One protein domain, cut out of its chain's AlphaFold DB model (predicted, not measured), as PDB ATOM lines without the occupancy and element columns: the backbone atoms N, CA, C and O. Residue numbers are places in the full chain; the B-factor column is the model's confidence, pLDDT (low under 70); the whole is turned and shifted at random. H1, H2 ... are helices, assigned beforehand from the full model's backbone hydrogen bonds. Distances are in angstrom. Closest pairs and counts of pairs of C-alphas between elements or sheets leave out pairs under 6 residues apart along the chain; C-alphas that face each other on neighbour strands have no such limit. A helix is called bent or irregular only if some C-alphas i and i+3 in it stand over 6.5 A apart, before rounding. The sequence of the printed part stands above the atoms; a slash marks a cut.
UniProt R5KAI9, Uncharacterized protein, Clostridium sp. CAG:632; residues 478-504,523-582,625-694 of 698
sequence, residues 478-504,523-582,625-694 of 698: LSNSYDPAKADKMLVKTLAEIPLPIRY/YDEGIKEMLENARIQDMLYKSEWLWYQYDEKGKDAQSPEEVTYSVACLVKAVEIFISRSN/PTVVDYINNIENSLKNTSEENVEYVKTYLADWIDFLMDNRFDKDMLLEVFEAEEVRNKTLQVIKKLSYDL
ATOM      1  N   LEU A 478      13.113 -19.212 -47.413       84.06
ATOM      2  CA  LEU A 478      13.017 -19.522 -45.989       84.06
ATOM      3  C   LEU A 478      12.239 -20.825 -45.786       84.06
ATOM      4  O   LEU A 478      11.126 -20.992 -46.277       84.06
ATOM      5  N   SER A 479      12.804 -21.764 -45.028       81.38
ATOM      6  CA  SER A 479      12.086 -22.992 -44.687       81.38
ATOM      7  C   SER A 479      10.798 -22.691 -43.916       81.38
ATOM      8  O   SER A 479      10.807 -21.885 -42.984       81.38
ATOM      9  N   ASN A 480       9.730 -23.445 -44.192       82.06
ATOM     10  CA  ASN A 480       8.443 -23.343 -43.483       82.06
ATOM     11  C   ASN A 480       8.538 -23.543 -41.953       82.06
ATOM     12  O   ASN A 480       7.595 -23.221 -41.237       82.06
ATOM     13  N   SER A 481       9.650 -24.086 -41.449       86.06
ATOM     14  CA  SER A 481       9.948 -24.267 -40.023       86.06
ATOM     15  C   SER A 481      10.650 -23.069 -39.363       86.06
ATOM     16  O   SER A 481      11.136 -23.217 -38.244       86.06
ATOM     17  N   TYR A 482      10.721 -21.908 -40.028       89.81
ATOM     18  CA  TYR A 482      11.359 -20.700 -39.496       89.81
ATOM     19  C   TYR A 482      10.885 -20.360 -38.073       89.81
ATOM     20  O   TYR A 482       9.698 -20.130 -37.837       89.81
ATOM     21  N   ASP A 483      11.836 -20.304 -37.135       91.19
ATOM     22  CA  ASP A 483      11.602 -19.971 -35.727       91.19
ATOM     23  C   ASP A 483      12.535 -18.825 -35.277       91.19
ATOM     24  O   ASP A 483      13.732 -19.054 -35.049       91.19
ATOM     25  N   PRO A 484      11.999 -17.602 -35.082       91.81
ATOM     26  CA  PRO A 484      12.759 -16.456 -34.584       91.81
ATOM     27  C   PRO A 484      13.469 -16.708 -33.248       91.81
ATOM     28  O   PRO A 484      14.575 -16.216 -33.039       91.81
ATOM     29  N   ALA A 485      12.887 -17.500 -32.341       92.81
ATOM     30  CA  ALA A 485      13.488 -17.766 -31.031       92.81
ATOM     31  C   ALA A 485      14.686 -18.723 -31.127       92.81
ATOM     32  O   ALA A 485      15.609 -18.671 -30.306       92.81
ATOM     33  N   LYS A 486      14.686 -19.615 -32.123       92.75
ATOM     34  CA  LYS A 486      15.841 -20.459 -32.446       92.75
ATOM     35  C   LYS A 486      16.917 -19.654 -33.180       92.75
ATOM     36  O   LYS A 486      18.089 -19.788 -32.822       92.75
ATOM     37  N   ALA A 487      16.527 -18.781 -34.111       93.62
ATOM     38  CA  ALA A 487      17.437 -17.862 -34.796       93.62
ATOM     39  C   ALA A 487      18.149 -16.900 -33.822       93.62
ATOM     40  O   ALA A 487      19.357 -16.708 -33.931       93.62
ATOM     41  N   ASP A 488      17.449 -16.381 -32.809       94.50
ATOM     42  CA  ASP A 488      18.038 -15.554 -31.744       94.50
ATOM     43  C   ASP A 488      19.184 -16.284 -31.021       94.50
ATOM     44  O   ASP A 488      20.308 -15.786 -30.927       94.50
ATOM     45  N   LYS A 489      18.955 -17.537 -30.604       92.44
ATOM     46  CA  LYS A 489      19.986 -18.361 -29.948       92.44
ATOM     47  C   LYS A 489      21.195 -18.623 -30.847       92.44
ATOM     48  O   LYS A 489      22.317 -18.685 -30.336       92.44
ATOM     49  N   MET A 490      20.977 -18.797 -32.153       93.31
ATOM     50  CA  MET A 490      22.053 -18.934 -33.141       93.31
ATOM     51  C   MET A 490      22.863 -17.636 -33.228       93.31
ATOM     52  O   MET A 490      24.076 -17.666 -33.009       93.31
ATOM     53  N   LEU A 491      22.183 -16.497 -33.394       93.94
ATOM     54  CA  LEU A 491      22.802 -15.177 -33.512       93.94
ATOM     55  C   LEU A 491      23.671 -14.828 -32.298       93.94
ATOM     56  O   LEU A 491      24.793 -14.346 -32.458       93.94
ATOM     57  N   VAL A 492      23.179 -15.086 -31.077       92.38
ATOM     58  CA  VAL A 492      23.945 -14.860 -29.836       92.38
ATOM     59  C   VAL A 492      25.267 -15.630 -29.861       92.38
ATOM     60  O   VAL A 492      26.312 -15.086 -29.494       92.38
ATOM     61  N   LYS A 493      25.233 -16.898 -30.286       91.06
ATOM     62  CA  LYS A 493      26.424 -17.748 -30.343       91.06
ATOM     63  C   LYS A 493      27.399 -17.250 -31.409       91.06
ATOM     64  O   LYS A 493      28.576 -17.080 -31.103       91.06
ATOM     65  N   THR A 494      26.912 -16.962 -32.614       92.81
ATOM     66  CA  THR A 494      27.742 -16.447 -33.707       92.81
ATOM     67  C   THR A 494      28.410 -15.130 -33.322       92.81
ATOM     68  O   THR A 494      29.628 -15.009 -33.426       92.81
ATOM     69  N   LEU A 495      27.661 -14.147 -32.813       90.56
ATOM     70  CA  LEU A 495      28.234 -12.845 -32.458       90.56
ATOM     71  C   LEU A 495      29.272 -12.933 -31.330       90.56
ATOM     72  O   LEU A 495      30.182 -12.101 -31.288       90.56
ATOM     73  N   ALA A 496      29.180 -13.926 -30.440       87.75
ATOM     74  CA  ALA A 496      30.192 -14.161 -29.410       87.75
ATOM     75  C   ALA A 496      31.545 -14.609 -29.996       87.75
ATOM     76  O   ALA A 496      32.589 -14.322 -29.408       87.75
ATOM     77  N   GLU A 497      31.537 -15.270 -31.156       89.69
ATOM     78  CA  GLU A 497      32.731 -15.771 -31.849       89.69
ATOM     79  C   GLU A 497      33.376 -14.700 -32.757       89.69
ATOM     80  O   GLU A 497      34.567 -14.785 -33.058       89.69
ATOM     81  N   ILE A 498      32.643 -13.639 -33.127       90.94
ATOM     82  CA  ILE A 498      33.154 -12.555 -33.982       90.94
ATOM     83  C   ILE A 498      34.120 -11.627 -33.213       90.94
ATOM     84  O   ILE A 498      33.705 -10.941 -32.259       90.94
ATOM     85  N   PRO A 499      35.396 -11.523 -33.639       87.31
ATOM     86  CA  PRO A 499      36.410 -10.753 -32.930       87.31
ATOM     87  C   PRO A 499      36.249  -9.245 -33.144       87.31
ATOM     88  O   PRO A 499      36.060  -8.766 -34.263       87.31
ATOM     89  N   LEU A 500      36.428  -8.478 -32.062       85.12
ATOM     90  CA  LEU A 500      36.498  -7.017 -32.094       85.12
ATOM     91  C   LEU A 500      37.939  -6.498 -31.922       85.12
ATOM     92  O   LEU A 500      38.707  -7.065 -31.124       85.12
ATOM     93  N   PRO A 501      38.300  -5.393 -32.611       84.44
ATOM     94  CA  PRO A 501      39.562  -4.694 -32.393       84.44
ATOM     95  C   PRO A 501      39.763  -4.275 -30.934       84.44
ATOM     96  O   PRO A 501      38.808  -4.006 -30.204       84.44
ATOM     97  N   ILE A 502      41.029  -4.154 -30.522       81.56
ATOM     98  CA  ILE A 502      41.423  -3.855 -29.134       81.56
ATOM     99  C   ILE A 502      40.759  -2.575 -28.605       81.56
ATOM    100  O   ILE A 502      40.404  -2.527 -27.428       81.56
ATOM    101  N   ARG A 503      40.515  -1.575 -29.465       85.12
ATOM    102  CA  ARG A 503      39.871  -0.307 -29.079       85.12
ATOM    103  C   ARG A 503      38.499  -0.490 -28.415       85.12
ATOM    104  O   ARG A 503      38.176   0.245 -27.491       85.12
ATOM    105  N   TYR A 504      37.744  -1.517 -28.814       81.94
ATOM    106  CA  TYR A 504      36.416  -1.816 -28.267       81.94
ATOM    107  C   TYR A 504      36.471  -2.687 -27.002       81.94
ATOM    108  O   TYR A 504      35.502  -2.766 -26.252       81.94
ATOM    109  N   TYR A 523      24.203 -11.178 -25.604       82.50
ATOM    110  CA  TYR A 523      24.481  -9.981 -26.384       82.50
ATOM    111  C   TYR A 523      25.173  -8.909 -25.542       82.50
ATOM    112  O   TYR A 523      24.783  -8.655 -24.395       82.50
ATOM    113  N   ASP A 524      26.139  -8.242 -26.167       81.06
ATOM    114  CA  ASP A 524      26.660  -6.963 -25.702       81.06
ATOM    115  C   ASP A 524      25.529  -5.915 -25.674       81.06
ATOM    116  O   ASP A 524      24.570  -5.997 -26.444       81.06
ATOM    117  N   GLU A 525      25.627  -4.921 -24.789       83.00
ATOM    118  CA  GLU A 525      24.574  -3.912 -24.582       83.00
ATOM    119  C   GLU A 525      24.224  -3.153 -25.871       83.00
ATOM    120  O   GLU A 525      23.051  -3.051 -26.212       83.00
ATOM    121  N   GLY A 526      25.227  -2.754 -26.662       83.06
ATOM    122  CA  GLY A 526      24.996  -2.094 -27.952       83.06
ATOM    123  C   GLY A 526      24.253  -2.968 -28.973       83.06
ATOM    124  O   GLY A 526      23.469  -2.454 -29.766       83.06
ATOM    125  N   ILE A 527      24.446  -4.293 -28.945       88.38
ATOM    126  CA  ILE A 527      23.700  -5.219 -29.811       88.38
ATOM    127  C   ILE A 527      22.251  -5.346 -29.334       88.38
ATOM    128  O   ILE A 527      21.350  -5.395 -30.167       88.38
ATOM    129  N   LYS A 528      22.005  -5.355 -28.015       89.19
ATOM    130  CA  LYS A 528      20.636  -5.358 -27.472       89.19
ATOM    131  C   LYS A 528      19.868  -4.110 -27.894       89.19
ATOM    132  O   LYS A 528      18.762  -4.257 -28.395       89.19
ATOM    133  N   GLU A 529      20.475  -2.929 -27.752       87.25
ATOM    134  CA  GLU A 529      19.889  -1.654 -28.199       87.25
ATOM    135  C   GLU A 529      19.564  -1.685 -29.701       87.25
ATOM    136  O   GLU A 529      18.490  -1.279 -30.127       87.25
ATOM    137  N   MET A 530      20.473  -2.215 -30.524       88.12
ATOM    138  CA  MET A 530      20.262  -2.324 -31.969       88.12
ATOM    139  C   MET A 530      19.099  -3.269 -32.331       88.12
ATOM    140  O   MET A 530      18.345  -2.988 -33.263       88.12
ATOM    141  N   LEU A 531      18.932  -4.372 -31.591       90.56
ATOM    142  CA  LEU A 531      17.859  -5.353 -31.792       90.56
ATOM    143  C   LEU A 531      16.470  -4.850 -31.358       90.56
ATOM    144  O   LEU A 531      15.484  -5.526 -31.648       90.56
ATOM    145  N   GLU A 532      16.358  -3.683 -30.713       89.12
ATOM    146  CA  GLU A 532      15.061  -3.031 -30.461       89.12
ATOM    147  C   GLU A 532      14.397  -2.564 -31.769       89.12
ATOM    148  O   GLU A 532      13.170  -2.470 -31.856       89.12
ATOM    149  N   ASN A 533      15.185  -2.334 -32.825       89.94
ATOM    150  CA  ASN A 533      14.649  -2.057 -34.149       89.94
ATOM    151  C   ASN A 533      14.152  -3.352 -34.815       89.94
ATOM    152  O   ASN A 533      14.945  -4.186 -35.254       89.94
ATOM    153  N   ALA A 534      12.830  -3.478 -34.965       90.94
ATOM    154  CA  ALA A 534      12.190  -4.676 -35.514       90.94
ATOM    155  C   ALA A 534      12.681  -5.063 -36.922       90.94
ATOM    156  O   ALA A 534      12.748  -6.248 -37.236       90.94
ATOM    157  N   ARG A 535      13.050  -4.089 -37.771       91.12
ATOM    158  CA  ARG A 535      13.558  -4.386 -39.121       91.12
ATOM    159  C   ARG A 535      14.970  -4.957 -39.073       91.12
ATOM    160  O   ARG A 535      15.247  -5.928 -39.766       91.12
ATOM    161  N   ILE A 536      15.849  -4.383 -38.249       92.31
ATOM    162  CA  ILE A 536      17.201  -4.928 -38.057       92.31
ATOM    163  C   ILE A 536      17.115  -6.323 -37.440       92.31
ATOM    164  O   ILE A 536      17.769  -7.242 -37.923       92.31
ATOM    165  N   GLN A 537      16.277  -6.497 -36.418       94.69
ATOM    166  CA  GLN A 537      16.062  -7.791 -35.777       94.69
ATOM    167  C   GLN A 537      15.604  -8.860 -36.782       94.69
ATOM    168  O   GLN A 537      16.225  -9.919 -36.857       94.69
ATOM    169  N   ASP A 538      14.573  -8.571 -37.583       93.81
ATOM    170  CA  ASP A 538      14.068  -9.493 -38.609       93.81
ATOM    171  C   ASP A 538      15.169  -9.892 -39.604       93.81
ATOM    172  O   ASP A 538      15.367 -11.079 -39.865       93.81
ATOM    173  N   MET A 539      15.950  -8.923 -40.097       96.06
ATOM    174  CA  MET A 539      17.059  -9.194 -41.017       96.06
ATOM    175  C   MET A 539      18.143 -10.070 -40.384       96.06
ATOM    176  O   MET A 539      18.574 -11.049 -40.992       96.06
ATOM    177  N   LEU A 540      18.567  -9.776 -39.153       96.31
ATOM    178  CA  LEU A 540      19.593 -10.573 -38.480       96.31
ATOM    179  C   LEU A 540      19.106 -11.999 -38.187       96.31
ATOM    180  O   LEU A 540      19.855 -12.953 -38.386       96.31
ATOM    181  N   TYR A 541      17.849 -12.175 -37.781       96.31
ATOM    182  CA  TYR A 541      17.285 -13.505 -37.535       96.31
ATOM    183  C   TYR A 541      17.098 -14.311 -38.820       96.31
ATOM    184  O   TYR A 541      17.420 -15.498 -38.842       96.31
ATOM    185  N   LYS A 542      16.613 -13.688 -39.901       95.25
ATOM    186  CA  LYS A 542      16.527 -14.342 -41.215       95.25
ATOM    187  C   LYS A 542      17.909 -14.734 -41.727       95.25
ATOM    188  O   LYS A 542      18.072 -15.870 -42.156       95.25
ATOM    189  N   SER A 543      18.906 -13.855 -41.599       96.50
ATOM    190  CA  SER A 543      20.299 -14.155 -41.949       96.50
ATOM    191  C   SER A 543      20.806 -15.420 -41.255       96.50
ATOM    192  O   SER A 543      21.319 -16.327 -41.912       96.50
ATOM    193  N   GLU A 544      20.657 -15.497 -39.930       95.62
ATOM    194  CA  GLU A 544      21.129 -16.652 -39.158       95.62
ATOM    195  C   GLU A 544      20.360 -17.921 -39.487       95.62
ATOM    196  O   GLU A 544      20.949 -18.992 -39.620       95.62
ATOM    197  N   TRP A 545      19.047 -17.808 -39.671       95.25
ATOM    198  CA  TRP A 545      18.251 -18.952 -40.066       95.25
ATOM    199  C   TRP A 545      18.677 -19.494 -41.430       95.25
ATOM    200  O   TRP A 545      18.920 -20.690 -41.560       95.25
ATOM    201  N   LEU A 546      18.826 -18.627 -42.433       94.38
ATOM    202  CA  LEU A 546      19.287 -19.001 -43.772       94.38
ATOM    203  C   LEU A 546      20.661 -19.686 -43.730       94.38
ATOM    204  O   LEU A 546      20.882 -20.654 -44.453       94.38
ATOM    205  N   TRP A 547      21.548 -19.253 -42.831       95.31
ATOM    206  CA  TRP A 547      22.871 -19.851 -42.658       95.31
ATOM    207  C   TRP A 547      22.843 -21.281 -42.093       95.31
ATOM    208  O   TRP A 547      23.730 -22.081 -42.389       95.31
ATOM    209  N   TYR A 548      21.839 -21.614 -41.275       93.75
ATOM    210  CA  TYR A 548      21.749 -22.901 -40.571       93.75
ATOM    211  C   TYR A 548      20.594 -23.803 -41.030       93.75
ATOM    212  O   TYR A 548      20.543 -24.966 -40.634       93.75
ATOM    213  N   GLN A 549      19.684 -23.330 -41.887       92.31
ATOM    214  CA  GLN A 549      18.507 -24.105 -42.302       92.31
ATOM    215  C   GLN A 549      18.841 -25.358 -43.119       92.31
ATOM    216  O   GLN A 549      17.982 -26.220 -43.289       92.31
ATOM    217  N   TYR A 550      20.069 -25.488 -43.623       90.88
ATOM    218  CA  TYR A 550      20.519 -26.705 -44.293       90.88
ATOM    219  C   TYR A 550      20.422 -27.938 -43.373       90.88
ATOM    220  O   TYR A 550      20.051 -29.011 -43.846       90.88
ATOM    221  N   ASP A 551      20.646 -27.762 -42.063       88.69
ATOM    222  CA  ASP A 551      20.505 -28.806 -41.036       88.69
ATOM    223  C   ASP A 551      19.037 -29.255 -40.908       88.69
ATOM    224  O   ASP A 551      18.722 -30.443 -40.947       88.69
ATOM    225  N   GLU A 552      18.101 -28.298 -40.898       84.56
ATOM    226  CA  GLU A 552      16.653 -28.571 -40.922       84.56
ATOM    227  C   GLU A 552      16.210 -29.267 -42.215       84.56
ATOM    228  O   GLU A 552      15.297 -30.093 -42.214       84.56
ATOM    229  N   LYS A 553      16.872 -28.947 -43.332       86.44
ATOM    230  CA  LYS A 553      16.641 -29.571 -44.640       86.44
ATOM    231  C   LYS A 553      17.326 -30.940 -44.772       86.44
ATOM    232  O   LYS A 553      17.198 -31.562 -45.827       86.44
ATOM    233  N   GLY A 554      18.033 -31.415 -43.741       86.44
ATOM    234  CA  GLY A 554      18.749 -32.693 -43.748       86.44
ATOM    235  C   GLY A 554      19.907 -32.741 -44.746       86.44
ATOM    236  O   GLY A 554      20.201 -33.807 -45.288       86.44
ATOM    237  N   LYS A 555      20.516 -31.589 -45.044       89.75
ATOM    238  CA  LYS A 555      21.688 -31.462 -45.916       89.75
ATOM    239  C   LYS A 555      22.963 -31.370 -45.078       89.75
ATOM    240  O   LYS A 555      22.923 -30.957 -43.926       89.75
ATOM    241  N   ASP A 556      24.101 -31.693 -45.687       88.12
ATOM    242  CA  ASP A 556      25.408 -31.644 -45.014       88.12
ATOM    243  C   ASP A 556      26.027 -30.231 -44.978       88.12
ATOM    244  O   ASP A 556      26.887 -29.958 -44.142       88.12
ATOM    245  N   ALA A 557      25.603 -29.334 -45.878       90.12
ATOM    246  CA  ALA A 557      26.113 -27.968 -46.005       90.12
ATOM    247  C   ALA A 557      25.069 -27.015 -46.616       90.12
ATOM    248  O   ALA A 557      24.089 -27.461 -47.226       90.12
ATOM    249  N   GLN A 558      25.307 -25.707 -46.471       92.06
ATOM    250  CA  GLN A 558      24.504 -24.640 -47.070       92.06
ATOM    251  C   GLN A 558      24.560 -24.669 -48.603       92.06
ATOM    252  O   GLN A 558      25.580 -25.040 -49.189       92.06
ATOM    253  N   SER A 559      23.490 -24.226 -49.270       91.12
ATOM    254  CA  SER A 559      23.545 -23.925 -50.707       91.12
ATOM    255  C   SER A 559      24.072 -22.503 -50.981       91.12
ATOM    256  O   SER A 559      23.904 -21.624 -50.133       91.12
ATOM    257  N   PRO A 560      24.631 -22.239 -52.183       90.25
ATOM    258  CA  PRO A 560      24.989 -20.886 -52.629       90.25
ATOM    259  C   PRO A 560      23.837 -19.877 -52.501       90.25
ATOM    260  O   PRO A 560      24.028 -18.747 -52.064       90.25
ATOM    261  N   GLU A 561      22.609 -20.295 -52.809       89.00
ATOM    262  CA  GLU A 561      21.415 -19.457 -52.657       89.00
ATOM    263  C   GLU A 561      21.173 -19.081 -51.185       89.00
ATOM    264  O   GLU A 561      21.018 -17.909 -50.858       89.00
ATOM    265  N   GLU A 562      21.228 -20.049 -50.268       91.19
ATOM    266  CA  GLU A 562      20.994 -19.816 -48.838       91.19
ATOM    267  C   GLU A 562      22.016 -18.848 -48.232       91.19
ATOM    268  O   GLU A 562      21.641 -17.920 -47.507       91.19
ATOM    269  N   VAL A 563      23.300 -19.024 -48.555       92.75
ATOM    270  CA  VAL A 563      24.367 -18.157 -48.034       92.75
ATOM    271  C   VAL A 563      24.331 -16.759 -48.647       92.75
ATOM    272  O   VAL A 563      24.564 -15.784 -47.934       92.75
ATOM    273  N   THR A 564      23.973 -16.630 -49.930       91.56
ATOM    274  CA  THR A 564      23.874 -15.319 -50.592       91.56
ATOM    275  C   THR A 564      22.735 -14.504 -49.986       91.56
ATOM    276  O   THR A 564      22.919 -13.340 -49.635       91.56
ATOM    277  N   TYR A 565      21.574 -15.127 -49.764       92.25
ATOM    278  CA  TYR A 565      20.442 -14.477 -49.101       92.25
ATOM    279  C   TYR A 565      20.725 -14.152 -47.626       92.25
ATOM    280  O   TYR A 565      20.275 -13.121 -47.125       92.25
ATOM    281  N   SER A 566      21.509 -14.988 -46.935       94.50
ATOM    282  CA  SER A 566      21.992 -14.689 -45.581       94.50
ATOM    283  C   SER A 566      22.833 -13.405 -45.567       94.50
ATOM    284  O   SER A 566      22.549 -12.482 -44.802       94.50
ATOM    285  N   VAL A 567      23.798 -13.285 -46.488       94.56
ATOM    286  CA  VAL A 567      24.609 -12.070 -46.665       94.56
ATOM    287  C   VAL A 567      23.745 -10.857 -47.025       94.56
ATOM    288  O   VAL A 567      23.924  -9.799 -46.418       94.56
ATOM    289  N   ALA A 568      22.774 -11.000 -47.934       93.56
ATOM    290  CA  ALA A 568      21.862  -9.919 -48.322       93.56
ATOM    291  C   ALA A 568      21.125  -9.321 -47.111       93.56
ATOM    292  O   ALA A 568      21.080  -8.100 -46.940       93.56
ATOM    293  N   CYS A 569      20.625 -10.174 -46.211       95.31
ATOM    294  CA  CYS A 569      20.013  -9.739 -44.958       95.31
ATOM    295  C   CYS A 569      20.986  -8.948 -44.065       95.31
ATOM    296  O   CYS A 569      20.600  -7.929 -43.489       95.31
ATOM    297  N   LEU A 570      22.251  -9.368 -43.955       96.50
ATOM    298  CA  LEU A 570      23.256  -8.648 -43.159       96.50
ATOM    299  C   LEU A 570      23.606  -7.284 -43.761       96.50
ATOM    300  O   LEU A 570      23.686  -6.297 -43.026       96.50
ATOM    301  N   VAL A 571      23.772  -7.211 -45.084       94.56
ATOM    302  CA  VAL A 571      23.996  -5.948 -45.808       94.56
ATOM    303  C   VAL A 571      22.826  -4.994 -45.565       94.56
ATOM    304  O   VAL A 571      23.044  -3.834 -45.204       94.56
ATOM    305  N   LYS A 572      21.586  -5.498 -45.642       93.62
ATOM    306  CA  LYS A 572      20.384  -4.708 -45.354       93.62
ATOM    307  C   LYS A 572      20.324  -4.234 -43.904       93.62
ATOM    308  O   LYS A 572      19.943  -3.092 -43.650       93.62
ATOM    309  N   ALA A 573      20.721  -5.070 -42.947       93.75
ATOM    310  CA  ALA A 573      20.786  -4.677 -41.541       93.75
ATOM    311  C   ALA A 573      21.755  -3.501 -41.327       93.75
ATOM    312  O   ALA A 573      21.408  -2.545 -40.629       93.75
ATOM    313  N   VAL A 574      22.932  -3.529 -41.968       93.69
ATOM    314  CA  VAL A 574      23.887  -2.409 -41.926       93.69
ATOM    315  C   VAL A 574      23.299  -1.157 -42.580       93.69
ATOM    316  O   VAL A 574      23.369  -0.087 -41.979       93.69
ATOM    317  N   GLU A 575      22.663  -1.280 -43.751       91.94
ATOM    318  CA  GLU A 575      22.010  -0.165 -44.458       91.94
ATOM    319  C   GLU A 575      20.949   0.530 -43.593       91.94
ATOM    320  O   GLU A 575      20.948   1.755 -43.441       91.94
ATOM    321  N   ILE A 576      20.057  -0.250 -42.972       89.19
ATOM    322  CA  ILE A 576      19.032   0.275 -42.062       89.19
ATOM    323  C   ILE A 576      19.702   1.003 -40.892       89.19
ATOM    324  O   ILE A 576      19.233   2.059 -40.465       89.19
ATOM    325  N   PHE A 577      20.817   0.469 -40.391       88.31
ATOM    326  CA  PHE A 577      21.479   1.034 -39.225       88.31
ATOM    327  C   PHE A 577      22.153   2.384 -39.502       88.31
ATOM    328  O   PHE A 577      22.084   3.285 -38.662       88.31
ATOM    329  N   ILE A 578      22.750   2.549 -40.687       89.50
ATOM    330  CA  ILE A 578      23.423   3.793 -41.097       89.50
ATOM    331  C   ILE A 578      22.471   4.839 -41.708       89.50
ATOM    332  O   ILE A 578      22.759   6.029 -41.613       89.50
ATOM    333  N   SER A 579      21.333   4.439 -42.291       84.12
ATOM    334  CA  SER A 579      20.430   5.345 -43.039       84.12
ATOM    335  C   SER A 579      19.594   6.315 -42.191       84.12
ATOM    336  O   SER A 579      19.217   7.383 -42.675       84.12
ATOM    337  N   ARG A 580      19.308   5.987 -40.922       69.62
ATOM    338  CA  ARG A 580      18.832   6.915 -39.867       69.62
ATOM    339  C   ARG A 580      17.699   7.908 -40.228       69.62
ATOM    340  O   ARG A 580      17.610   8.962 -39.598       69.62
ATOM    341  N   SER A 581      16.779   7.604 -41.153       46.19
ATOM    342  CA  SER A 581      15.640   8.499 -41.435       46.19
ATOM    343  C   SER A 581      14.277   7.814 -41.587       46.19
ATOM    344  O   SER A 581      14.091   6.853 -42.330       46.19
ATOM    345  N   ASN A 582      13.294   8.416 -40.906       35.56
ATOM    346  CA  ASN A 582      11.859   8.410 -41.204       35.56
ATOM    347  C   ASN A 582      11.581   9.025 -42.594       35.56
ATOM    348  O   ASN A 582      10.846  10.008 -42.716       35.56
ATOM    349  N   PRO A 625      18.651   9.808 -50.692       64.94
ATOM    350  CA  PRO A 625      20.022   9.653 -50.216       64.94
ATOM    351  C   PRO A 625      20.511   8.207 -50.388       64.94
ATOM    352  O   PRO A 625      19.833   7.247 -50.009       64.94
ATOM    353  N   THR A 626      21.687   8.070 -50.991       78.56
ATOM    354  CA  THR A 626      22.370   6.797 -51.227       78.56
ATOM    355  C   THR A 626      23.117   6.341 -49.973       78.56
ATOM    356  O   THR A 626      23.299   7.090 -49.012       78.56
ATOM    357  N   VAL A 627      23.622   5.105 -49.978       81.12
ATOM    358  CA  VAL A 627      24.470   4.622 -48.878       81.12
ATOM    359  C   VAL A 627      25.757   5.428 -48.735       81.12
ATOM    360  O   VAL A 627      26.208   5.668 -47.614       81.12
ATOM    361  N   VAL A 628      26.308   5.913 -49.846       83.44
ATOM    362  CA  VAL A 628      27.470   6.803 -49.821       83.44
ATOM    363  C   VAL A 628      27.124   8.101 -49.083       83.44
ATOM    364  O   VAL A 628      27.895   8.540 -48.230       83.44
ATOM    365  N   ASP A 629      25.924   8.652 -49.295       83.88
ATOM    366  CA  ASP A 629      25.451   9.834 -48.564       83.88
ATOM    367  C   ASP A 629      25.305   9.567 -47.062       83.88
ATOM    368  O   ASP A 629      25.688  10.410 -46.244       83.88
ATOM    369  N   TYR A 630      24.806   8.390 -46.670       86.31
ATOM    370  CA  TYR A 630      24.716   8.011 -45.255       86.31
ATOM    371  C   TYR A 630      26.094   7.909 -44.592       86.31
ATOM    372  O   TYR A 630      26.272   8.374 -43.466       86.31
ATOM    373  N   ILE A 631      27.087   7.359 -45.293       87.31
ATOM    374  CA  ILE A 631      28.463   7.231 -44.788       87.31
ATOM    375  C   ILE A 631      29.143   8.598 -44.709       87.31
ATOM    376  O   ILE A 631      29.788   8.920 -43.707       87.31
ATOM    377  N   ASN A 632      28.960   9.444 -45.722       85.81
ATOM    378  CA  ASN A 632      29.524  10.790 -45.740       85.81
ATOM    379  C   ASN A 632      29.009  11.640 -44.572       85.81
ATOM    380  O   ASN A 632      29.791  12.383 -43.972       85.81
ATOM    381  N   ASN A 633      27.744  11.445 -44.188       86.44
ATOM    382  CA  ASN A 633      27.073  12.152 -43.097       86.44
ATOM    383  C   ASN A 633      27.042  11.370 -41.768       86.44
ATOM    384  O   ASN A 633      26.290  11.737 -40.857       86.44
ATOM    385  N   ILE A 634      27.845  10.305 -41.630       87.06
ATOM    386  CA  ILE A 634      27.783   9.391 -40.476       87.06
ATOM    387  C   ILE A 634      28.093  10.082 -39.144       87.06
ATOM    388  O   ILE A 634      27.618   9.634 -38.101       87.06
ATOM    389  N   GLU A 635      28.831  11.197 -39.166       87.38
ATOM    390  CA  GLU A 635      29.173  12.003 -37.986       87.38
ATOM    391  C   GLU A 635      27.943  12.430 -37.177       87.38
ATOM    392  O   GLU A 635      27.978  12.392 -35.948       87.38
ATOM    393  N   ASN A 636      26.819  12.702 -37.853       85.50
ATOM    394  CA  ASN A 636      25.543  13.066 -37.226       85.50
ATOM    395  C   ASN A 636      24.945  11.924 -36.392       85.50
ATOM    396  O   ASN A 636      23.997  12.120 -35.630       85.50
ATOM    397  N   SER A 637      25.485  10.718 -36.556       85.44
ATOM    398  CA  SER A 637      24.967   9.490 -35.982       85.44
ATOM    399  C   SER A 637      25.894   8.841 -34.947       85.44
ATOM    400  O   SER A 637      25.464   7.911 -34.248       85.44
ATOM    401  N   LEU A 638      27.127   9.333 -34.797       89.25
ATOM    402  CA  LEU A 638      28.130   8.749 -33.905       89.25
ATOM    403  C   LEU A 638      27.904   9.117 -32.430       89.25
ATOM    404  O   LEU A 638      27.524  10.234 -32.091       89.25
ATOM    405  N   LYS A 639      28.231   8.180 -31.534       89.31
ATOM    406  CA  LYS A 639      28.393   8.413 -30.087       89.31
ATOM    407  C   LYS A 639      29.603   9.313 -29.796       89.31
ATOM    408  O   LYS A 639      29.567  10.092 -28.849       89.31
ATOM    409  N   ASN A 640      30.667   9.203 -30.599       88.56
ATOM    410  CA  ASN A 640      31.864  10.041 -30.526       88.56
ATOM    411  C   ASN A 640      32.110  10.744 -31.871       88.56
ATOM    412  O   ASN A 640      32.437  10.089 -32.861       88.56
ATOM    413  N   THR A 641      31.990  12.071 -31.883       91.00
ATOM    414  CA  THR A 641      32.119  12.927 -33.072       91.00
ATOM    415  C   THR A 641      33.507  13.562 -33.218       91.00
ATOM    416  O   THR A 641      33.666  14.521 -33.966       91.00
ATOM    417  N   SER A 642      34.522  13.083 -32.488       91.88
ATOM    418  CA  SER A 642      35.909  13.516 -32.709       91.88
ATOM    419  C   SER A 642      36.360  13.167 -34.129       91.88
ATOM    420  O   SER A 642      36.088  12.050 -34.571       91.88
ATOM    421  N   GLU A 643      37.111  14.056 -34.780       92.19
ATOM    422  CA  GLU A 643      37.617  13.889 -36.153       92.19
ATOM    423  C   GLU A 643      38.289  12.522 -36.379       92.19
ATOM    424  O   GLU A 643      37.888  11.787 -37.277       92.19
ATOM    425  N   GLU A 644      39.182  12.100 -35.474       92.62
ATOM    426  CA  GLU A 644      39.847  10.782 -35.518       92.62
ATOM    427  C   GLU A 644      38.852   9.603 -35.521       92.62
ATOM    428  O   GLU A 644      39.050   8.596 -36.203       92.62
ATOM    429  N   ASN A 645      37.754   9.706 -34.765       91.94
ATOM    430  CA  ASN A 645      36.743   8.647 -34.720       91.94
ATOM    431  C   ASN A 645      35.823   8.674 -35.941       91.94
ATOM    432  O   ASN A 645      35.436   7.610 -36.416       91.94
ATOM    433  N   VAL A 646      35.483   9.864 -36.448       91.25
ATOM    434  CA  VAL A 646      34.721  10.016 -37.694       91.25
ATOM    435  C   VAL A 646      35.498   9.392 -38.849       91.25
ATOM    436  O   VAL A 646      34.943   8.564 -39.570       91.25
ATOM    437  N   GLU A 647      36.783   9.723 -38.977       93.56
ATOM    438  CA  GLU A 647      37.668   9.157 -39.996       93.56
ATOM    439  C   GLU A 647      37.785   7.638 -39.839       93.56
ATOM    440  O   GLU A 647      37.552   6.907 -40.796       93.56
ATOM    441  N   TYR A 648      38.016   7.137 -38.620       94.12
ATOM    442  CA  TYR A 648      38.061   5.693 -38.378       94.12
ATOM    443  C   TYR A 648      36.782   4.973 -38.830       94.12
ATOM    444  O   TYR A 648      36.864   3.903 -39.438       94.12
ATOM    445  N   VAL A 649      35.604   5.526 -38.506       93.19
ATOM    446  CA  VAL A 649      34.319   4.911 -38.864       93.19
ATOM    447  C   VAL A 649      34.110   4.913 -40.372       93.19
ATOM    448  O   VAL A 649      33.748   3.880 -40.935       93.19
ATOM    449  N   LYS A 650      34.397   6.039 -41.035       93.38
ATOM    450  CA  LYS A 650      34.339   6.136 -42.498       93.38
ATOM    451  C   LYS A 650      35.276   5.124 -43.162       93.38
ATOM    452  O   LYS A 650      34.837   4.419 -44.065       93.38
ATOM    453  N   THR A 651      36.503   4.979 -42.662       94.00
ATOM    454  CA  THR A 651      37.495   4.047 -43.215       94.00
ATOM    455  C   THR A 651      37.037   2.596 -43.132       94.00
ATOM    456  O   THR A 651      37.043   1.912 -44.147       94.00
ATOM    457  N   TYR A 652      36.562   2.103 -41.978       95.00
ATOM    458  CA  TYR A 652      36.142   0.693 -41.928       95.00
ATOM    459  C   TYR A 652      34.847   0.412 -42.700       95.00
ATOM    460  O   TYR A 652      34.614  -0.739 -43.074       95.00
ATOM    461  N   LEU A 653      33.975   1.415 -42.880       94.00
ATOM    462  CA  LEU A 653      32.776   1.289 -43.711       94.00
ATOM    463  C   LEU A 653      33.147   1.250 -45.195       94.00
ATOM    464  O   LEU A 653      32.614   0.410 -45.916       94.00
ATOM    465  N   ALA A 654      34.099   2.085 -45.625       91.12
ATOM    466  CA  ALA A 654      34.679   2.019 -46.963       91.12
ATOM    467  C   ALA A 654      35.346   0.653 -47.208       91.12
ATOM    468  O   ALA A 654      34.941  -0.053 -48.125       91.12
ATOM    469  N   ASP A 655      36.223   0.199 -46.302       92.06
ATOM    470  CA  ASP A 655      36.889  -1.115 -46.376       92.06
ATOM    471  C   ASP A 655      35.911  -2.306 -46.408       92.06
ATOM    472  O   ASP A 655      36.271  -3.418 -46.809       92.06
ATOM    473  N   TRP A 656      34.705  -2.133 -45.861       93.81
ATOM    474  CA  TRP A 656      33.650  -3.142 -45.896       93.81
ATOM    475  C   TRP A 656      32.911  -3.135 -47.228       93.81
ATOM    476  O   TRP A 656      32.710  -4.203 -47.797       93.81
ATOM    477  N   ILE A 657      32.557  -1.959 -47.742       90.12
ATOM    478  CA  ILE A 657      31.916  -1.831 -49.050       90.12
ATOM    479  C   ILE A 657      32.848  -2.307 -50.164       90.12
ATOM    480  O   ILE A 657      32.415  -3.079 -51.016       90.12
ATOM    481  N   ASP A 658      34.125  -1.926 -50.126       88.19
ATOM    482  CA  ASP A 658      35.123  -2.391 -51.093       88.19
ATOM    483  C   ASP A 658      35.237  -3.920 -51.057       88.19
ATOM    484  O   ASP A 658      35.248  -4.577 -52.095       88.19
ATOM    485  N   PHE A 659      35.170  -4.514 -49.862       89.62
ATOM    486  CA  PHE A 659      35.142  -5.967 -49.713       89.62
ATOM    487  C   PHE A 659      33.883  -6.618 -50.306       89.62
ATOM    488  O   PHE A 659      33.970  -7.710 -50.863       89.62
ATOM    489  N   LEU A 660      32.713  -5.977 -50.205       88.00
ATOM    490  CA  LEU A 660      31.492  -6.462 -50.861       88.00
ATOM    491  C   LEU A 660      31.608  -6.392 -52.390       88.00
ATOM    492  O   LEU A 660      31.187  -7.328 -53.071       88.00
ATOM    493  N   MET A 661      32.203  -5.317 -52.918       82.00
ATOM    494  CA  MET A 661      32.456  -5.155 -54.355       82.00
ATOM    495  C   MET A 661      33.415  -6.229 -54.885       82.00
ATOM    496  O   MET A 661      33.127  -6.852 -55.909       82.00
ATOM    497  N   ASP A 662      34.507  -6.501 -54.169       84.06
ATOM    498  CA  ASP A 662      35.512  -7.498 -54.564       84.06
ATOM    499  C   ASP A 662      34.938  -8.923 -54.641       84.06
ATOM    500  O   ASP A 662      35.315  -9.700 -55.521       84.06
ATOM    501  N   ASN A 663      33.981  -9.251 -53.767       81.75
ATOM    502  CA  ASN A 663      33.307 -10.553 -53.735       81.75
ATOM    503  C   ASN A 663      32.139 -10.671 -54.735       81.75
ATOM    504  O   ASN A 663      31.417 -11.661 -54.708       81.75
ATOM    505  N   ARG A 664      31.945  -9.687 -55.628       71.00
ATOM    506  CA  ARG A 664      30.921  -9.699 -56.697       71.00
ATOM    507  C   ARG A 664      29.501  -9.993 -56.206       71.00
ATOM    508  O   ARG A 664      28.741 -10.666 -56.898       71.00
ATOM    509  N   PHE A 665      29.137  -9.487 -55.030       73.00
ATOM    510  CA  PHE A 665      27.774  -9.616 -54.525       73.00
ATOM    511  C   PHE A 665      26.792  -8.916 -55.480       73.00
ATOM    512  O   PHE A 665      26.755  -7.685 -55.549       73.00
ATOM    513  N   ASP A 666      26.023  -9.701 -56.235       66.44
ATOM    514  CA  ASP A 666      25.113  -9.225 -57.275       66.44
ATOM    515  C   ASP A 666      23.868 -10.123 -57.400       66.44
ATOM    516  O   ASP A 666      23.889 -11.286 -57.000       66.44
ATOM    517  N   LYS A 667      22.772  -9.587 -57.952       60.44
ATOM    518  CA  LYS A 667      21.500 -10.311 -58.109       60.44
ATOM    519  C   LYS A 667      21.605 -11.490 -59.081       60.44
ATOM    520  O   LYS A 667      20.877 -12.469 -58.929       60.44
ATOM    521  N   ASP A 668      22.522 -11.410 -60.047       65.19
ATOM    522  CA  ASP A 668      22.682 -12.397 -61.114       65.19
ATOM    523  C   ASP A 668      23.811 -13.409 -60.815       65.19
ATOM    524  O   ASP A 668      24.002 -14.372 -61.563       65.19
ATOM    525  N   MET A 669      24.550 -13.232 -59.708       72.38
ATOM    526  CA  MET A 669      25.675 -14.088 -59.316       72.38
ATOM    527  C   MET A 669      25.606 -14.471 -57.831       72.38
ATOM    528  O   MET A 669      25.817 -13.649 -56.944       72.38
ATOM    529  N   LEU A 670      25.343 -15.754 -57.557       83.81
ATOM    530  CA  LEU A 670      25.345 -16.292 -56.194       83.81
ATOM    531  C   LEU A 670      26.777 -16.427 -55.663       83.81
ATOM    532  O   LEU A 670      27.677 -16.842 -56.395       83.81
ATOM    533  N   LEU A 671      26.961 -16.128 -54.378       87.00
ATOM    534  CA  LEU A 671      28.222 -16.329 -53.674       87.00
ATOM    535  C   LEU A 671      28.490 -17.820 -53.457       87.00
ATOM    536  O   LEU A 671      27.604 -18.576 -53.045       87.00
ATOM    537  N   GLU A 672      29.743 -18.224 -53.644       89.50
ATOM    538  CA  GLU A 672      30.207 -19.526 -53.173       89.50
ATOM    539  C   GLU A 672      30.238 -19.555 -51.638       89.50
ATOM    540  O   GLU A 672      30.458 -18.539 -50.978       89.50
ATOM    541  N   VAL A 673      30.046 -20.735 -51.040       88.75
ATOM    542  CA  VAL A 673      29.904 -20.878 -49.574       88.75
ATOM    543  C   VAL A 673      31.100 -20.303 -48.808       88.75
ATOM    544  O   VAL A 673      30.919 -19.653 -47.780       88.75
ATOM    545  N   PHE A 674      32.315 -20.504 -49.322       90.06
ATOM    546  CA  PHE A 674      33.539 -19.980 -48.714       90.06
ATOM    547  C   PHE A 674      33.603 -18.445 -48.762       90.06
ATOM    548  O   PHE A 674      33.859 -17.803 -47.745       90.06
ATOM    549  N   GLU A 675      33.316 -17.850 -49.920       90.31
ATOM    550  CA  GLU A 675      33.296 -16.391 -50.105       90.31
ATOM    551  C   GLU A 675      32.209 -15.756 -49.229       90.31
ATOM    552  O   GLU A 675      32.440 -14.769 -48.526       90.31
ATOM    553  N   ALA A 676      31.032 -16.386 -49.181       91.56
ATOM    554  CA  ALA A 676      29.939 -15.959 -48.324       91.56
ATOM    555  C   ALA A 676      30.304 -16.010 -46.833       91.56
ATOM    556  O   ALA A 676      29.863 -15.145 -46.078       91.56
ATOM    557  N   GLU A 677      31.124 -16.970 -46.393       93.44
ATOM    558  CA  GLU A 677      31.609 -17.035 -45.009       93.44
ATOM    559  C   GLU A 677      32.521 -15.849 -44.671       93.44
ATOM    560  O   GLU A 677      32.351 -15.218 -43.621       93.44
ATOM    561  N   GLU A 678      33.447 -15.490 -45.564       93.69
ATOM    562  CA  GLU A 678      34.316 -14.327 -45.369       93.69
ATOM    563  C   GLU A 678      33.509 -13.017 -45.331       93.69
ATOM    564  O   GLU A 678      33.666 -12.209 -44.404       93.69
ATOM    565  N   VAL A 679      32.582 -12.841 -46.281       93.56
ATOM    566  CA  VAL A 679      31.682 -11.678 -46.354       93.56
ATOM    567  C   VAL A 679      30.789 -11.587 -45.127       93.56
ATOM    568  O   VAL A 679      30.678 -10.515 -44.517       93.56
ATOM    569  N   ARG A 680      30.193 -12.704 -44.708       94.62
ATOM    570  CA  ARG A 680      29.371 -12.778 -43.500       94.62
ATOM    571  C   ARG A 680      30.168 -12.380 -42.265       94.62
ATOM    572  O   ARG A 680      29.726 -11.513 -41.511       94.62
ATOM    573  N   ASN A 681      31.353 -12.955 -42.066       95.06
ATOM    574  CA  ASN A 681      32.186 -12.672 -40.896       95.06
ATOM    575  C   ASN A 681      32.614 -11.199 -40.839       95.06
ATOM    576  O   ASN A 681      32.544 -10.572 -39.774       95.06
ATOM    577  N   LYS A 682      33.004 -10.616 -41.980       95.31
ATOM    578  CA  LYS A 682      33.368  -9.197 -42.051       95.31
ATOM    579  C   LYS A 682      32.160  -8.285 -41.820       95.31
ATOM    580  O   LYS A 682      32.269  -7.328 -41.053       95.31
ATOM    581  N   THR A 683      30.996  -8.617 -42.377       96.06
ATOM    582  CA  THR A 683      29.758  -7.842 -42.182       96.06
ATOM    583  C   THR A 683      29.271  -7.904 -40.731       96.06
ATOM    584  O   THR A 683      28.960  -6.871 -40.141       96.06
ATOM    585  N   LEU A 684      29.309  -9.075 -40.087       95.94
ATOM    586  CA  LEU A 684      29.002  -9.214 -38.657       95.94
ATOM    587  C   LEU A 684      29.990  -8.437 -37.777       95.94
ATOM    588  O   LEU A 684      29.596  -7.852 -36.765       95.94
ATOM    589  N   GLN A 685      31.270  -8.379 -38.159       94.88
ATOM    590  CA  GLN A 685      32.242  -7.539 -37.462       94.88
ATOM    591  C   GLN A 685      31.881  -6.051 -37.575       94.88
ATOM    592  O   GLN A 685      31.989  -5.328 -36.582       94.88
ATOM    593  N   VAL A 686      31.445  -5.591 -38.752       95.50
ATOM    594  CA  VAL A 686      30.972  -4.213 -38.969       95.50
ATOM    595  C   VAL A 686      29.730  -3.924 -38.134       95.50
ATOM    596  O   VAL A 686      29.724  -2.932 -37.411       95.50
ATOM    597  N   ILE A 687      28.742  -4.822 -38.124       94.81
ATOM    598  CA  ILE A 687      27.545  -4.717 -37.274       94.81
ATOM    599  C   ILE A 687      27.943  -4.558 -35.798       94.81
ATOM    600  O   ILE A 687      27.467  -3.643 -35.120       94.81
ATOM    601  N   LYS A 688      28.880  -5.383 -35.300       92.69
ATOM    602  CA  LYS A 688      29.385  -5.236 -33.927       92.69
ATOM    603  C   LYS A 688      30.055  -3.883 -33.713       92.69
ATOM    604  O   LYS A 688      29.714  -3.224 -32.738       92.69
ATOM    605  N   LYS A 689      30.964  -3.442 -34.587       93.25
ATOM    606  CA  LYS A 689      31.628  -2.125 -34.466       93.25
ATOM    607  C   LYS A 689      30.610  -0.982 -34.421       93.25
ATOM    608  O   LYS A 689      30.644  -0.179 -33.490       93.25
ATOM    609  N   LEU A 690      29.653  -0.980 -35.349       93.00
ATOM    610  CA  LEU A 690      28.600   0.028 -35.423       93.00
ATOM    611  C   LEU A 690      27.759   0.066 -34.147       93.00
ATOM    612  O   LEU A 690      27.433   1.152 -33.685       93.00
ATOM    613  N   SER A 691      27.475  -1.077 -33.514       91.00
ATOM    614  CA  SER A 691      26.718  -1.098 -32.250       91.00
ATOM    615  C   SER A 691      27.403  -0.322 -31.108       91.00
ATOM    616  O   SER A 691      26.736   0.235 -30.228       91.00
ATOM    617  N   TYR A 692      28.737  -0.216 -31.144       89.50
ATOM    618  CA  TYR A 692      29.513   0.603 -30.208       89.50
ATOM    619  C   TYR A 692      29.662   2.052 -30.668       89.50
ATOM    620  O   TYR A 692      29.692   2.942 -29.818       89.50
ATOM    621  N   ASP A 693      29.783   2.293 -31.975       90.62
ATOM    622  CA  ASP A 693      30.099   3.618 -32.518       90.62
ATOM    623  C   ASP A 693      28.853   4.492 -32.731       90.62
ATOM    624  O   ASP A 693      28.935   5.714 -32.604       90.62
ATOM    625  N   LEU A 694      27.700   3.892 -33.028       89.12
ATOM    626  CA  LEU A 694      26.456   4.584 -33.352       89.12
ATOM    627  C   LEU A 694      25.546   4.754 -32.134       89.12
ATOM    628  O   LEU A 694      25.422   3.869 -31.288       89.12
TER     629      LEU A 694
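What this domain is: This is residues 478 to 504, 523 to 582 and 625 to 694 of the 698 residues of an uncharacterized protein of Clostridium sp. CAG:632 (UniProt R5KAI9). Two helical hairpins, H3 with H4 and H7 with H8, pack side by side through H4 and H8, whose centres lie nearest to the mean of the C-alphas. H1 crosses H3 at about a right angle, short H2 crosses the last part of H8, and short H5 packs on residues 575 to 579 of H4, with H6 next to it along the chain. The printed part has 157 residues, with eight named helices, H1 to H8 in that order, and no named strand: the class is all helix. It is compact, with a radius of gyration of the C-alphas of 15.6 A and spans of 51 by 34 by 32 A.

Where its parts are: H1 is residues 484 to 497, 20.2 A long, beginning at C-alpha 484 (12.759, -16.456, -34.584). H2 is residues 525 to 530. H3, residues 534 to 552, is 24.9 A long and irregular, with C-alphas 547 and 550 7.4 A apart; it has a kink of 41 degrees near residue 546. H4, residues 560 to 579, is 28.3 A long and begins at C-alpha 560 (24.989, -20.886, -52.629). H5 is residues 627 to 632 and H6 residues 634 to 637. H7, residues 643 to 662, measures 28.3 A. H8, residues 673 to 693, measures 29.8 A and ends at C-alpha 693 (30.099, 3.618, -32.518).

How they stand to each other: H1 touches residues 540 to 545 of H3, about perpendicular at 88 degrees; the closest C-alphas, of Ala 487 and Tyr 541, are 5.1 A apart. H3 and H4 form a hairpin at a shallow tilt of 14 degrees, opposite ways, closest at the C-alphas of Ser 543 and Ser 566, 4.0 A. H4 touches H8 at a shallow tilt of 18 degrees, the same way, closest at C-alphas 567 and 680, 5.8 A. H7 and H8 form the other hairpin, at 17 degrees, opposite ways, closest at C-alphas 660 and 679, 6.9 A. H4 and H7 are apart. H2 touches residues 688 to 692 of H8, about perpendicular at 74 degrees; C-alphas 526 and 691 are closest, 4.7 A. H5 touches residues 575 to 579 of H4, closest at C-alphas 630 and 579, 5.5 A. H6 and H7 only just touch, with 3 pairs of C-alphas within 8 A, closest at C-alphas 635 and 646, 5.9 A. Every O i to N i+4 pair is within hydrogen-bond range in H2, H4, H5 and H7, against 9 of 10 in H1, 12 of 15 in H3 and 16 of 17 in H8; H6 is too short for such a pair.

The domain as a whole: The two C-alphas farthest apart, of Gly 554 and Glu 643, are 50.8 A apart. Residues 505 to 522 and 583 to 624 are not printed, with C-alpha gaps of 14.6 A and 12.2 A. Of the links printed whole, none is long. Mean pLDDT of the printed part is 88.5; residues 580 to 582, 625 and 666 to 668 are under 70.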